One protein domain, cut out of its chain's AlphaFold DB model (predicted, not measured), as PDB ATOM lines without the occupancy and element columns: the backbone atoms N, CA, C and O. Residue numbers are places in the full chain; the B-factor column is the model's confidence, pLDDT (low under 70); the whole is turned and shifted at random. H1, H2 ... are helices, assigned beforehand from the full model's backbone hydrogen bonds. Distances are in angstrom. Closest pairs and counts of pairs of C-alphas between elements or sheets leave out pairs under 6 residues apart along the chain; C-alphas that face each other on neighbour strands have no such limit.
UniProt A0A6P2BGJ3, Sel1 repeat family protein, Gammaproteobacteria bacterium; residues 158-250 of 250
ATOM      1  N   ASP A 158     145.660 108.806  94.635       91.38
ATOM      2  CA  ASP A 158     146.501 108.835  93.432       91.38
ATOM      3  C   ASP A 158     147.753 109.710  93.611       91.38
ATOM      4  O   ASP A 158     148.735 109.551  92.889       91.38
ATOM      5  N   GLN A 159     147.743 110.620  94.591       94.81
ATOM      6  CA  GLN A 159     148.877 111.476  94.957       94.81
ATOM      7  C   GLN A 159     149.544 111.049  96.267       94.81
ATOM      8  O   GLN A 159     150.222 111.854  96.903       94.81
ATOM      9  N   ARG A 160     149.364 109.787  96.679       94.94
ATOM     10  CA  ARG A 160     149.864 109.234  97.946       94.94
ATOM     11  C   ARG A 160     151.276 109.690  98.300       94.94
ATOM     12  O   ARG A 160     151.475 110.217  99.390       94.94
ATOM     13  N   ASP A 161     152.242 109.454  97.419       95.19
ATOM     14  CA  ASP A 161     153.651 109.672  97.755       95.19
ATOM     15  C   ASP A 161     153.940 111.168  97.942       95.19
ATOM     16  O   ASP A 161     154.612 111.547  98.898       95.19
ATOM     17  N   THR A 162     153.327 112.025  97.118       96.44
ATOM     18  CA  THR A 162     153.387 113.488  97.246       96.44
ATOM     19  C   THR A 162     152.756 113.972  98.555       96.44
ATOM     20  O   THR A 162     153.341 114.800  99.248       96.44
ATOM     21  N   ILE A 163     151.581 113.447  98.922       98.19
ATOM     22  CA  ILE A 163     150.879 113.820 100.160       98.19
ATOM     23  C   ILE A 163     151.720 113.442 101.383       98.19
ATOM     24  O   ILE A 163     151.927 114.264 102.276       98.19
ATOM     25  N   LEU A 164     152.223 112.204 101.420       97.31
ATOM     26  CA  LEU A 164     153.037 111.721 102.533       97.31
ATOM     27  C   LEU A 164     154.352 112.505 102.646       97.31
ATOM     28  O   LEU A 164     154.738 112.861 103.757       97.31
ATOM     29  N   TYR A 165     154.991 112.825 101.517       97.88
ATOM     30  CA  TYR A 165     156.206 113.635 101.482       97.88
ATOM     31  C   TYR A 165     155.988 115.027 102.086       97.88
ATOM     32  O   TYR A 165     156.739 115.438 102.965       97.88
ATOM     33  N   TRP A 166     154.954 115.759 101.657       98.44
ATOM     34  CA  TRP A 166     154.753 117.137 102.121       98.44
ATOM     35  C   TRP A 166     154.298 117.225 103.575       98.44
ATOM     36  O   TRP A 166     154.753 118.113 104.296       98.44
ATOM     37  N   TYR A 167     153.501 116.265 104.053       98.50
ATOM     38  CA  TYR A 167     153.259 116.157 105.489       98.50
ATOM     39  C   TYR A 167     154.542 115.833 106.265       98.50
ATOM     40  O   TYR A 167     154.773 116.416 107.322       98.50
ATOM     41  N   ALA A 168     155.391 114.934 105.764       98.19
ATOM     42  CA  ALA A 168     156.656 114.620 106.423       98.19
ATOM     43  C   ALA A 168     157.598 115.838 106.454       98.19
ATOM     44  O   ALA A 168     158.213 116.099 107.487       98.19
ATOM     45  N   GLN A 169     157.630 116.641 105.384       98.25
ATOM     46  CA  GLN A 169     158.391 117.894 105.328       98.25
ATOM     47  C   GLN A 169     157.876 118.913 106.350       98.25
ATOM     48  O   GLN A 169     158.661 119.464 107.122       98.25
ATOM     49  N   ALA A 170     156.556 119.108 106.433       98.31
ATOM     50  CA  ALA A 170     155.961 119.974 107.450       98.31
ATOM     51  C   ALA A 170     156.308 119.486 108.871       98.31
ATOM     52  O   ALA A 170     156.720 120.273 109.725       98.31
ATOM     53  N   ALA A 171     156.229 118.173 109.114       97.88
ATOM     54  CA  ALA A 171     156.593 117.553 110.385       97.88
ATOM     55  C   ALA A 171     158.085 117.716 110.734       97.88
ATOM     56  O   ALA A 171     158.417 117.901 111.912       97.88
ATOM     57  N   ALA A 172     158.979 117.649 109.742       97.06
ATOM     58  CA  ALA A 172     160.412 117.916 109.894       97.06
ATOM     59  C   ALA A 172     160.670 119.371 110.293       97.06
ATOM     60  O   ALA A 172     161.504 119.631 111.158       97.06
ATOM     61  N   ASN A 173     159.868 120.295 109.766       95.94
ATOM     62  CA  ASN A 173     159.916 121.714 110.110       95.94
ATOM     63  C   ASN A 173     159.087 122.082 111.360       95.94
ATOM     64  O   ASN A 173     158.851 123.259 111.628       95.94
ATOM     65  N   GLY A 174     158.684 121.088 112.161       93.75
ATOM     66  CA  GLY A 174     158.087 121.284 113.485       93.75
ATOM     67  C   GLY A 174     156.558 121.312 113.528       93.75
ATOM     68  O   GLY A 174     155.995 121.482 114.614       93.75
ATOM     69  N   ASP A 175     155.874 121.103 112.399       96.56
ATOM     70  CA  ASP A 175     154.412 121.083 112.354       96.56
ATOM     71  C   ASP A 175     153.842 119.832 113.049       96.56
ATOM     72  O   ASP A 175     153.964 118.692 112.583       96.56
ATOM     73  N   GLN A 176     153.208 120.038 114.206       95.12
ATOM     74  CA  GLN A 176     152.601 118.953 114.987       95.12
ATOM     75  C   GLN A 176     151.314 118.423 114.344       95.12
ATOM     76  O   GLN A 176     150.983 117.248 114.517       95.12
ATOM     77  N   SER A 177     150.592 119.264 113.598       95.56
ATOM     78  CA  SER A 177     149.374 118.869 112.887       95.56
ATOM     79  C   SER A 177     149.709 117.878 111.773       95.56
ATOM     80  O   SER A 177     148.991 116.897 111.588       95.56
ATOM     81  N   ALA A 178     150.846 118.052 111.100       97.38
ATOM     82  CA  ALA A 178     151.353 117.139 110.087       97.38
ATOM     83  C   ALA A 178     151.696 115.761 110.672       97.38
ATOM     84  O   ALA A 178     151.265 114.739 110.136       97.38
ATOM     85  N   ARG A 179     152.388 115.712 111.823       97.00
ATOM     86  CA  ARG A 179     152.656 114.451 112.552       97.00
ATOM     87  C   ARG A 179     151.361 113.748 112.946       97.00
ATOM     88  O   ARG A 179     151.241 112.532 112.799       97.00
ATOM     89  N   TYR A 180     150.381 114.507 113.431       96.56
ATOM     90  CA  TYR A 180     149.064 113.974 113.760       96.56
ATOM     91  C   TYR A 180     148.358 113.400 112.521       96.56
ATOM     92  O   TYR A 180     147.914 112.252 112.559       96.56
ATOM     93  N   ASN A 181     148.310 114.144 111.412       96.56
ATOM     94  CA  ASN A 181     147.655 113.700 110.180       96.56
ATOM     95  C   ASN A 181     148.338 112.470 109.580       96.56
ATOM     96  O   ASN A 181     147.644 111.543 109.177       96.56
ATOM     97  N   LEU A 182     149.670 112.384 109.597       97.50
ATOM     98  CA  LEU A 182     150.387 111.167 109.196       97.50
ATOM     99  C   LEU A 182     149.970 109.961 110.046       97.50
ATOM    100  O   LEU A 182     149.691 108.887 109.508       97.50
ATOM    101  N   GLY A 183     149.839 110.148 111.362       97.12
ATOM    102  CA  GLY A 183     149.305 109.127 112.261       97.12
ATOM    103  C   GLY A 183     147.903 108.661 111.858       97.12
ATOM    104  O   GLY A 183     147.653 107.457 111.773       97.12
ATOM    105  N   VAL A 184     147.002 109.599 111.554       96.50
ATOM    106  CA  VAL A 184     145.628 109.312 111.104       96.50
ATOM    107  C   VAL A 184     145.628 108.557 109.772       96.50
ATOM    108  O   VAL A 184     145.008 107.498 109.669       96.50
ATOM    109  N   LEU A 185     146.382 109.036 108.780       96.19
ATOM    110  CA  LEU A 185     146.465 108.437 107.447       96.19
ATOM    111  C   LEU A 185     146.916 106.974 107.500       96.19
ATOM    112  O   LEU A 185     146.349 106.128 106.803       96.19
ATOM    113  N   HIS A 186     147.894 106.659 108.353       96.94
ATOM    114  CA  HIS A 186     148.345 105.285 108.566       96.94
ATOM    115  C   HIS A 186     147.356 104.458 109.391       96.94
ATOM    116  O   HIS A 186     147.166 103.278 109.102       96.94
ATOM    117  N   LEU A 187     146.689 105.045 110.388       96.88
ATOM    118  CA  LEU A 187     145.731 104.317 111.222       96.88
ATOM    119  C   LEU A 187     144.497 103.877 110.429       96.88
ATOM    120  O   LEU A 187     144.008 102.757 110.614       96.88
ATOM    121  N   GLU A 188     144.001 104.766 109.571       94.25
ATOM    122  CA  GLU A 188     142.764 104.599 108.804       94.25
ATOM    123  C   GLU A 188     143.016 103.959 107.435       94.25
ATOM    124  O   GLU A 188     142.133 103.296 106.894       94.25
ATOM    125  N   GLY A 189     144.244 104.045 106.912       92.38
ATOM    126  CA  GLY A 189     144.599 103.484 105.607       92.38
ATOM    127  C   GLY A 189     144.090 104.334 104.440       92.38
ATOM    128  O   GLY A 189     143.879 103.824 103.346       92.38
ATOM    129  N   HIS A 190     143.897 105.640 104.634       87.94
ATOM    130  CA  HIS A 190     143.408 106.534 103.574       87.94
ATOM    131  C   HIS A 190     144.315 106.576 102.343       87.94
ATOM    132  O   HIS A 190     143.842 106.765 101.228       87.94
ATOM    133  N   LEU A 191     145.613 106.355 102.539       87.81
ATOM    134  CA  LEU A 191     146.610 106.329 101.475       87.81
ATOM    135  C   LEU A 191     147.253 104.943 101.339       87.81
ATOM    136  O   LEU A 191     148.437 104.834 101.037       87.81
ATOM    137  N   GLY A 192     146.521 103.860 101.612       89.75
ATOM    138  CA  GLY A 192     147.030 102.496 101.441       89.75
ATOM    139  C   GLY A 192     146.475 101.503 102.454       89.75
ATOM    140  O   GLY A 192     145.315 101.547 102.835       89.75
ATOM    141  N   SER A 193     147.294 100.544 102.880       90.75
ATOM    142  CA  SER A 193     146.893  99.636 103.959       90.75
ATOM    143  C   SER A 193     147.081 100.291 105.322       90.75
ATOM    144  O   SER A 193     148.022 101.059 105.523       90.75
ATOM    145  N   ARG A 194     146.194  99.951 106.260       95.56
ATOM    146  CA  ARG A 194     146.317 100.362 107.659       95.56
ATOM    147  C   ARG A 194     147.640  99.864 108.236       95.56
ATOM    148  O   ARG A 194     147.956  98.681 108.121       95.56
ATOM    149  N   ASP A 195     148.356 100.757 108.901       96.81
ATOM    150  CA  ASP A 195     149.576 100.474 109.646       96.81
ATOM    151  C   ASP A 195     149.462 101.088 111.054       96.81
ATOM    152  O   ASP A 195     149.880 102.226 111.287       96.81
ATOM    153  N   PRO A 196     148.860 100.363 112.017       96.81
ATOM    154  CA  PRO A 196     148.700 100.862 113.379       96.81
ATOM    155  C   PRO A 196     150.038 101.037 114.118       96.81
ATOM    156  O   PRO A 196     150.090 101.789 115.090       96.81
ATOM    157  N   ILE A 197     151.113 100.373 113.673       97.88
ATOM    158  CA  ILE A 197     152.457 100.490 114.259       97.88
ATOM    159  C   ILE A 197     153.057 101.837 113.867       97.88
ATOM    160  O   ILE A 197     153.480 102.604 114.734       97.88
ATOM    161  N   LEU A 198     153.042 102.160 112.573       97.06
ATOM    162  CA  LEU A 198     153.531 103.444 112.079       97.06
ATOM    163  C   LEU A 198     152.632 104.603 112.529       97.06
ATOM    164  O   LEU A 198     153.137 105.657 112.911       97.06
ATOM    165  N   ALA A 199     151.314 104.393 112.588       97.94
ATOM    166  CA  ALA A 199     150.389 105.369 113.157       97.94
ATOM    167  C   ALA A 199     150.733 105.712 114.612       97.94
ATOM    168  O   ALA A 199     150.819 106.882 114.984       97.94
ATOM    169  N   TRP A 200     150.968 104.686 115.438       98.38
ATOM    170  CA  TRP A 200     151.399 104.876 116.819       98.38
ATOM    171  C   TRP A 200     152.716 105.642 116.904       98.38
ATOM    172  O   TRP A 200     152.841 106.516 117.761       98.38
ATOM    173  N   ALA A 201     153.677 105.333 116.031       98.19
ATOM    174  CA  ALA A 201     154.975 105.996 116.009       98.19
ATOM    175  C   ALA A 201     154.835 107.496 115.710       98.19
ATOM    176  O   ALA A 201     155.371 108.313 116.460       98.19
ATOM    177  N   TRP A 202     154.036 107.861 114.700       97.81
ATOM    178  CA  TRP A 202     153.720 109.254 114.378       97.81
ATOM    179  C   TRP A 202     153.007 109.974 115.524       97.81
ATOM    180  O   TRP A 202     153.474 111.024 115.965       97.81
ATOM    181  N   PHE A 203     151.943 109.398 116.093       97.75
ATOM    182  CA  PHE A 203     151.258 110.013 117.237       97.75
ATOM    183  C   PHE A 203     152.173 110.166 118.457       97.75
ATOM    184  O   PHE A 203     152.135 111.184 119.143       97.75
ATOM    185  N   SER A 204     153.028 109.179 118.719       97.31
ATOM    186  CA  SER A 204     153.969 109.205 119.845       97.31
ATOM    187  C   SER A 204     155.174 110.121 119.606       97.31
ATOM    188  O   SER A 204     155.963 110.349 120.528       97.31
ATOM    189  N   SER A 205     155.337 110.632 118.382       96.31
ATOM    190  CA  SER A 205     156.375 111.603 118.024       96.31
ATOM    191  C   SER A 205     155.987 113.055 118.330       96.31
ATOM    192  O   SER A 205     156.853 113.920 118.284       96.31
ATOM    193  N   LEU A 206     154.724 113.323 118.692       95.50
ATOM    194  CA  LEU A 206     154.256 114.659 119.071       95.50
ATOM    195  C   LEU A 206     155.002 115.194 120.304       95.50
ATOM    196  O   LEU A 206     155.152 114.482 121.303       95.50
ATOM    197  N   ASP A 207     155.405 116.466 120.266       91.00
ATOM    198  CA  ASP A 207     156.203 117.090 121.335       91.00
ATOM    199  C   ASP A 207     155.381 117.347 122.610       91.00
ATOM    200  O   ASP A 207     155.895 117.241 123.721       91.00
ATOM    201  N   ALA A 208     154.077 117.604 122.462       87.94
ATOM    202  CA  ALA A 208     153.143 117.865 123.559       87.94
ATOM    203  C   ALA A 208     152.045 116.790 123.671       87.94
ATOM    204  O   ALA A 208     150.885 117.107 123.935       87.94
ATOM    205  N   LEU A 209     152.387 115.509 123.472       87.44
ATOM    206  CA  LEU A 209     151.418 114.399 123.443       87.44
ATOM    207  C   LEU A 209     150.450 114.386 124.643       87.44
ATOM    208  O   LEU A 209     149.251 114.167 124.469       87.44
ATOM    209  N   GLU A 210     150.950 114.633 125.854       80.19
ATOM    210  CA  GLU A 210     150.137 114.656 127.081       80.19
ATOM    211  C   GLU A 210     149.118 115.811 127.099       80.19
ATOM    212  O   GLU A 210     148.045 115.684 127.691       80.19
ATOM    213  N   GLY A 211     149.405 116.899 126.376       84.00
ATOM    214  CA  GLY A 211     148.495 118.020 126.136       84.00
ATOM    215  C   GLY A 211     147.363 117.706 125.150       84.00
ATOM    216  O   GLY A 211     146.450 118.517 124.995       84.00
ATOM    217  N   HIS A 212     147.366 116.519 124.531       85.75
ATOM    218  CA  HIS A 212     146.318 116.033 123.631       85.75
ATOM    219  C   HIS A 212     145.645 114.765 124.196       85.75
ATOM    220  O   HIS A 212     145.927 113.651 123.738       85.75
ATOM    221  N   PRO A 213     144.706 114.881 125.159       90.50
ATOM    222  CA  PRO A 213     144.143 113.737 125.887       90.50
ATOM    223  C   PRO A 213     143.504 112.659 125.004       90.50
ATOM    224  O   PRO A 213     143.433 111.490 125.386       90.50
ATOM    225  N   GLN A 214     142.978 113.036 123.840       89.50
ATOM    226  CA  GLN A 214     142.438 112.113 122.843       89.50
ATOM    227  C   GLN A 214     143.538 111.273 122.183       89.50
ATOM    228  O   GLN A 214     143.406 110.050 122.120       89.50
ATOM    229  N   VAL A 215     144.647 111.899 121.780       93.44
ATOM    230  CA  VAL A 215     145.778 111.221 121.131       93.44
ATOM    231  C   VAL A 215     146.522 110.363 122.141       93.44
ATOM    232  O   VAL A 215     146.785 109.193 121.883       93.44
ATOM    233  N   TYR A 216     146.746 110.885 123.346       93.31
ATOM    234  CA  TYR A 216     147.346 110.128 124.440       93.31
ATOM    235  C   TYR A 216     146.560 108.843 124.761       93.31
ATOM    236  O   TYR A 216     147.135 107.763 124.925       93.31
ATOM    237  N   ARG A 217     145.221 108.914 124.809       95.50
ATOM    238  CA  ARG A 217     144.370 107.726 125.002       95.50
ATOM    239  C   ARG A 217     144.460 106.744 123.835       95.50
ATOM    240  O   ARG A 217     144.465 105.536 124.076       95.50
ATOM    241  N   LEU A 218     144.529 107.243 122.600       94.94
ATOM    242  CA  LEU A 218     144.674 106.424 121.397       94.94
ATOM    243  C   LEU A 218     146.013 105.674 121.387       94.94
ATOM    244  O   LEU A 218     146.019 104.454 121.249       94.94
ATOM    245  N   VAL A 219     147.122 106.369 121.640       96.81
ATOM    246  CA  VAL A 219     148.475 105.796 121.748       96.81
ATOM    247  C   VAL A 219     148.524 104.683 122.799       96.81
ATOM    248  O   VAL A 219     149.026 103.592 122.530       96.81
ATOM    249  N   ASN A 220     147.931 104.904 123.977       95.56
ATOM    250  CA  ASN A 220     147.864 103.894 125.038       95.56
ATOM    251  C   ASN A 220     146.947 102.706 124.711       95.56
ATOM    252  O   ASN A 220     147.119 101.616 125.257       95.56
ATOM    253  N   ARG A 221     145.922 102.900 123.877       95.94
ATOM    254  CA  ARG A 221     145.085 101.799 123.385       95.94
ATOM    255  C   ARG A 221     145.873 100.950 122.394       95.94
ATOM    256  O   ARG A 221     146.048  99.764 122.642       95.94
ATOM    257  N   LEU A 222     146.419 101.581 121.357       95.94
ATOM    258  CA  LEU A 222     147.214 100.924 120.322       95.94
ATOM    259  C   LEU A 222     148.397 100.148 120.929       95.94
ATOM    260  O   LEU A 222     148.585  98.980 120.614       95.94
ATOM    261  N   ALA A 223     149.116 100.728 121.898       95.56
ATOM    262  CA  ALA A 223     150.221 100.048 122.585       95.56
ATOM    263  C   ALA A 223     149.810  98.775 123.353       95.56
ATOM    264  O   ALA A 223     150.645  97.896 123.554       95.56
ATOM    265  N   ARG A 224     148.557  98.683 123.825       95.75
ATOM    266  CA  ARG A 224     148.034  97.499 124.534       95.75
ATOM    267  C   ARG A 224     147.609  96.382 123.585       95.75
ATOM    268  O   ARG A 224     147.597  95.228 123.993       95.75
ATOM    269  N   GLU A 225     147.246  96.735 122.359       94.19
ATOM    270  CA  GLU A 225     146.837  95.793 121.312       94.19
ATOM    271  C   GLU A 225     148.045  95.219 120.552       94.19
ATOM    272  O   GLU A 225     147.950  94.152 119.950       94.19
ATOM    273  N   MET A 226     149.195  95.897 120.605       95.44
ATOM    274  CA  MET A 226     150.441  95.459 119.975       95.44
ATOM    275  C   MET A 226     151.094  94.275 120.693       95.44
ATOM    276  O   MET A 226     151.150  94.207 121.923       95.44
ATOM    277  N   SER A 227     151.706  93.383 119.910       97.69
ATOM    278  CA  SER A 227     152.637  92.394 120.449       97.69
ATOM    279  C   SER A 227     153.891  93.075 121.015       97.69
ATOM    280  O   SER A 227     154.239  94.200 120.651       97.69
ATOM    281  N   SER A 228     154.644  92.383 121.875       96.00
ATOM    282  CA  SER A 228     155.911  92.923 122.395       96.00
ATOM    283  C   SER A 228     156.943  93.198 121.293       96.00
ATOM    284  O   SER A 228     157.808  94.051 121.473       96.00
ATOM    285  N   GLN A 229     156.882  92.467 120.175       96.56
ATOM    286  CA  GLN A 229     157.745  92.704 119.018       96.56
ATOM    287  C   GLN A 229     157.323  93.968 118.269       96.56
ATOM    288  O   GLN A 229     158.169  94.818 117.998       96.56
ATOM    289  N   ASP A 230     156.028  94.112 117.991       97.19
ATOM    290  CA  ASP A 230     155.489  95.278 117.286       97.19
ATOM    291  C   ASP A 230     155.689  96.556 118.088       97.19
ATOM    292  O   ASP A 230     156.032  97.588 117.524       97.19
ATOM    293  N   ARG A 231     155.569  96.475 119.416       96.12
ATOM    294  CA  ARG A 231     155.827  97.608 120.301       96.12
ATOM    295  C   ARG A 231     157.272  98.100 120.221       96.12
ATOM    296  O   ARG A 231     157.478  99.300 120.092       96.12
ATOM    297  N   ARG A 232     158.259  97.195 120.244       97.06
ATOM    298  CA  ARG A 232     159.674  97.578 120.067       97.06
ATOM    299  C   ARG A 232     159.895  98.250 118.716       97.06
ATOM    300  O   ARG A 232     160.499  99.311 118.651       97.06
ATOM    301  N   ARG A 233     159.323  97.679 117.652       97.50
ATOM    302  CA  ARG A 233     159.375  98.278 116.314       97.50
ATOM    303  C   ARG A 233     158.744  99.676 116.291       97.50
ATOM    304  O   ARG A 233     159.299 100.573 115.670       97.50
ATOM    305  N   ALA A 234     157.601  99.867 116.947       97.50
ATOM    306  CA  ALA A 234     156.922 101.158 117.023       97.50
ATOM    307  C   ALA A 234     157.764 102.206 117.771       97.50
ATOM    308  O   ALA A 234     157.820 103.362 117.359       97.50
ATOM    309  N   GLU A 235     158.434 101.801 118.853       97.69
ATOM    310  CA  GLU A 235     159.345 102.645 119.635       97.69
ATOM    311  C   GLU A 235     160.574 103.067 118.808       97.69
ATOM    312  O   GLU A 235     160.869 104.261 118.750       97.69
ATOM    313  N   ASP A 236     161.200 102.142 118.073       97.81
ATOM    314  CA  ASP A 236     162.318 102.448 117.163       97.81
ATOM    315  C   ASP A 236     161.898 103.413 116.037       97.81
ATOM    316  O   ASP A 236     162.618 104.358 115.693       97.81
ATOM    317  N   LEU A 237     160.704 103.201 115.469       98.06
ATOM    318  CA  LEU A 237     160.128 104.088 114.457       98.06
ATOM    319  C   LEU A 237     159.879 105.483 115.030       98.06
ATOM    320  O   LEU A 237     160.273 106.466 114.412       98.06
ATOM    321  N   ARG A 238     159.281 105.588 116.222       97.62
ATOM    322  CA  ARG A 238     159.056 106.873 116.902       97.62
ATOM    323  C   ARG A 238     160.372 107.623 117.095       97.62
ATOM    324  O   ARG A 238     160.428 108.820 116.837       97.62
ATOM    325  N   ASP A 239     161.418 106.940 117.550       97.12
ATOM    326  CA  ASP A 239     162.717 107.564 117.826       97.12
ATOM    327  C   ASP A 239     163.455 107.972 116.545       97.12
ATOM    328  O   ASP A 239     164.239 108.922 116.543       97.12
ATOM    329  N   THR A 240     163.184 107.283 115.439       97.44
ATOM    330  CA  THR A 240     163.613 107.712 114.104       97.44
ATOM    331  C   THR A 240     162.858 108.970 113.692       97.44
ATOM    332  O   THR A 240     163.484 109.997 113.466       97.44
ATOM    333  N   LEU A 241     161.526 108.932 113.733       97.00
ATOM    334  CA  LEU A 241     160.655 110.037 113.337       97.00
ATOM    335  C   LEU A 241     160.861 111.310 114.161       97.00
ATOM    336  O   LEU A 241     160.763 112.402 113.624       97.00
ATOM    337  N   LYS A 242     161.179 111.207 115.455       95.38
ATOM    338  CA  LYS A 242     161.510 112.382 116.279       95.38
ATOM    339  C   LYS A 242     162.810 113.067 115.861       95.38
ATOM    340  O   LYS A 242     162.955 114.263 116.091       95.38
ATOM    341  N   ARG A 243     163.768 112.312 115.319       95.44
ATOM    342  CA  ARG A 243     165.057 112.850 114.857       95.44
ATOM    343  C   ARG A 243     164.972 113.339 113.421       95.44
ATOM    344  O   ARG A 243     165.551 114.370 113.109       95.44
ATOM    345  N   ASP A 244     164.271 112.584 112.589       96.12
ATOM    346  CA  ASP A 244     164.143 112.827 111.165       96.12
ATOM    347  C   ASP A 244     162.789 112.303 110.648       96.12
ATOM    348  O   ASP A 244     162.645 111.119 110.321       96.12
ATOM    349  N   PRO A 245     161.765 113.172 110.574       95.69
ATOM    350  CA  PRO A 245     160.488 112.836 109.950       95.69
ATOM    351  C   PRO A 245     160.588 112.463 108.463       95.69
ATOM    352  O   PRO A 245     159.665 111.833 107.945       95.69
ATOM    353  N   MET A 246     161.683 112.820 107.779       96.50
ATOM    354  CA  MET A 246     161.893 112.566 106.352       96.50
ATOM    355  C   MET A 246     162.570 111.227 106.046       96.50
ATOM    356  O   MET A 246     162.640 110.865 104.874       96.50
ATOM    357  N   ALA A 247     162.954 110.442 107.059       93.00
ATOM    358  CA  ALA A 247     163.729 109.200 106.930       93.00
ATOM    359  C   ALA A 247     163.158 108.129 105.965       93.00
ATOM    360  O   ALA A 247     163.835 107.153 105.646       93.00
ATOM    361  N   PHE A 248     161.903 108.260 105.521       84.06
ATOM    362  CA  PHE A 248     161.253 107.356 104.563       84.06
ATOM    363  C   PHE A 248     161.274 107.843 103.106       84.06
ATOM    364  O   PHE A 248     160.761 107.132 102.240       84.06
ATOM    365  N   PHE A 249     161.817 109.033 102.833       84.06
ATOM    366  CA  PHE A 249     161.796 109.677 101.512       84.06
ATOM    367  C   PHE A 249     163.187 110.094 101.008       84.06
ATOM    368  O   PHE A 249     163.269 110.822 100.017       84.06
ATOM    369  N   GLU A 250     164.251 109.661 101.688       62.59
ATOM    370  CA  GLU A 250     165.648 109.819 101.253       62.59
ATOM    371  C   GLU A 250     166.068 108.792 100.188       62.59
ATOM    372  O   GLU A 250     165.577 107.636 100.224       62.59
TER     373      GLU A 250
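AT A GLANCE: This is residues 158 to 250 of the 250 residues of the protein "Sel1 repeat family protein" of Gammaproteobacteria bacterium (UniProt A0A6P2BGJ3). The longest helix, H5, packs across H3, part of a zigzag row, H1 to H4. The printed part has 93 residues and five helices: all helix. It is compact, radius of gyration of the C-alphas 12.3 A, and spans 32 by 27 by 22 A.

HOW THE PARTS SIT: Look at H5, residues 228 to 243: it touches H3, residues 196 to 204, at a steep tilt of 44 degrees, C-alphas 238 and 201 closest, 4.3 A. H3 forms hairpins with H2, residues 176 to 188, C-alphas 199 and 183 closest, 4.0 A, and H4, residues 213 to 225, C-alphas 200 and 219 closest, 5.8 A. H2, with residues 177 to 182 alone, touches H1, residues 158 to 172, a hairpin, C-alphas 178 and 167 closest, 5.1 A. In H2 and H3 every O i to N i+4 pair is within hydrogen-bond range.

IN THESE COORDINATES: Find C-alpha 158 at (146.501, 108.835, 93.432); from there H1 runs 23.4 A. H5 ends at C-alpha 243, (165.057, 112.850, 114.857).

THE WHOLE: The printed part has no cut; residue 250 alone is under pLDDT 70.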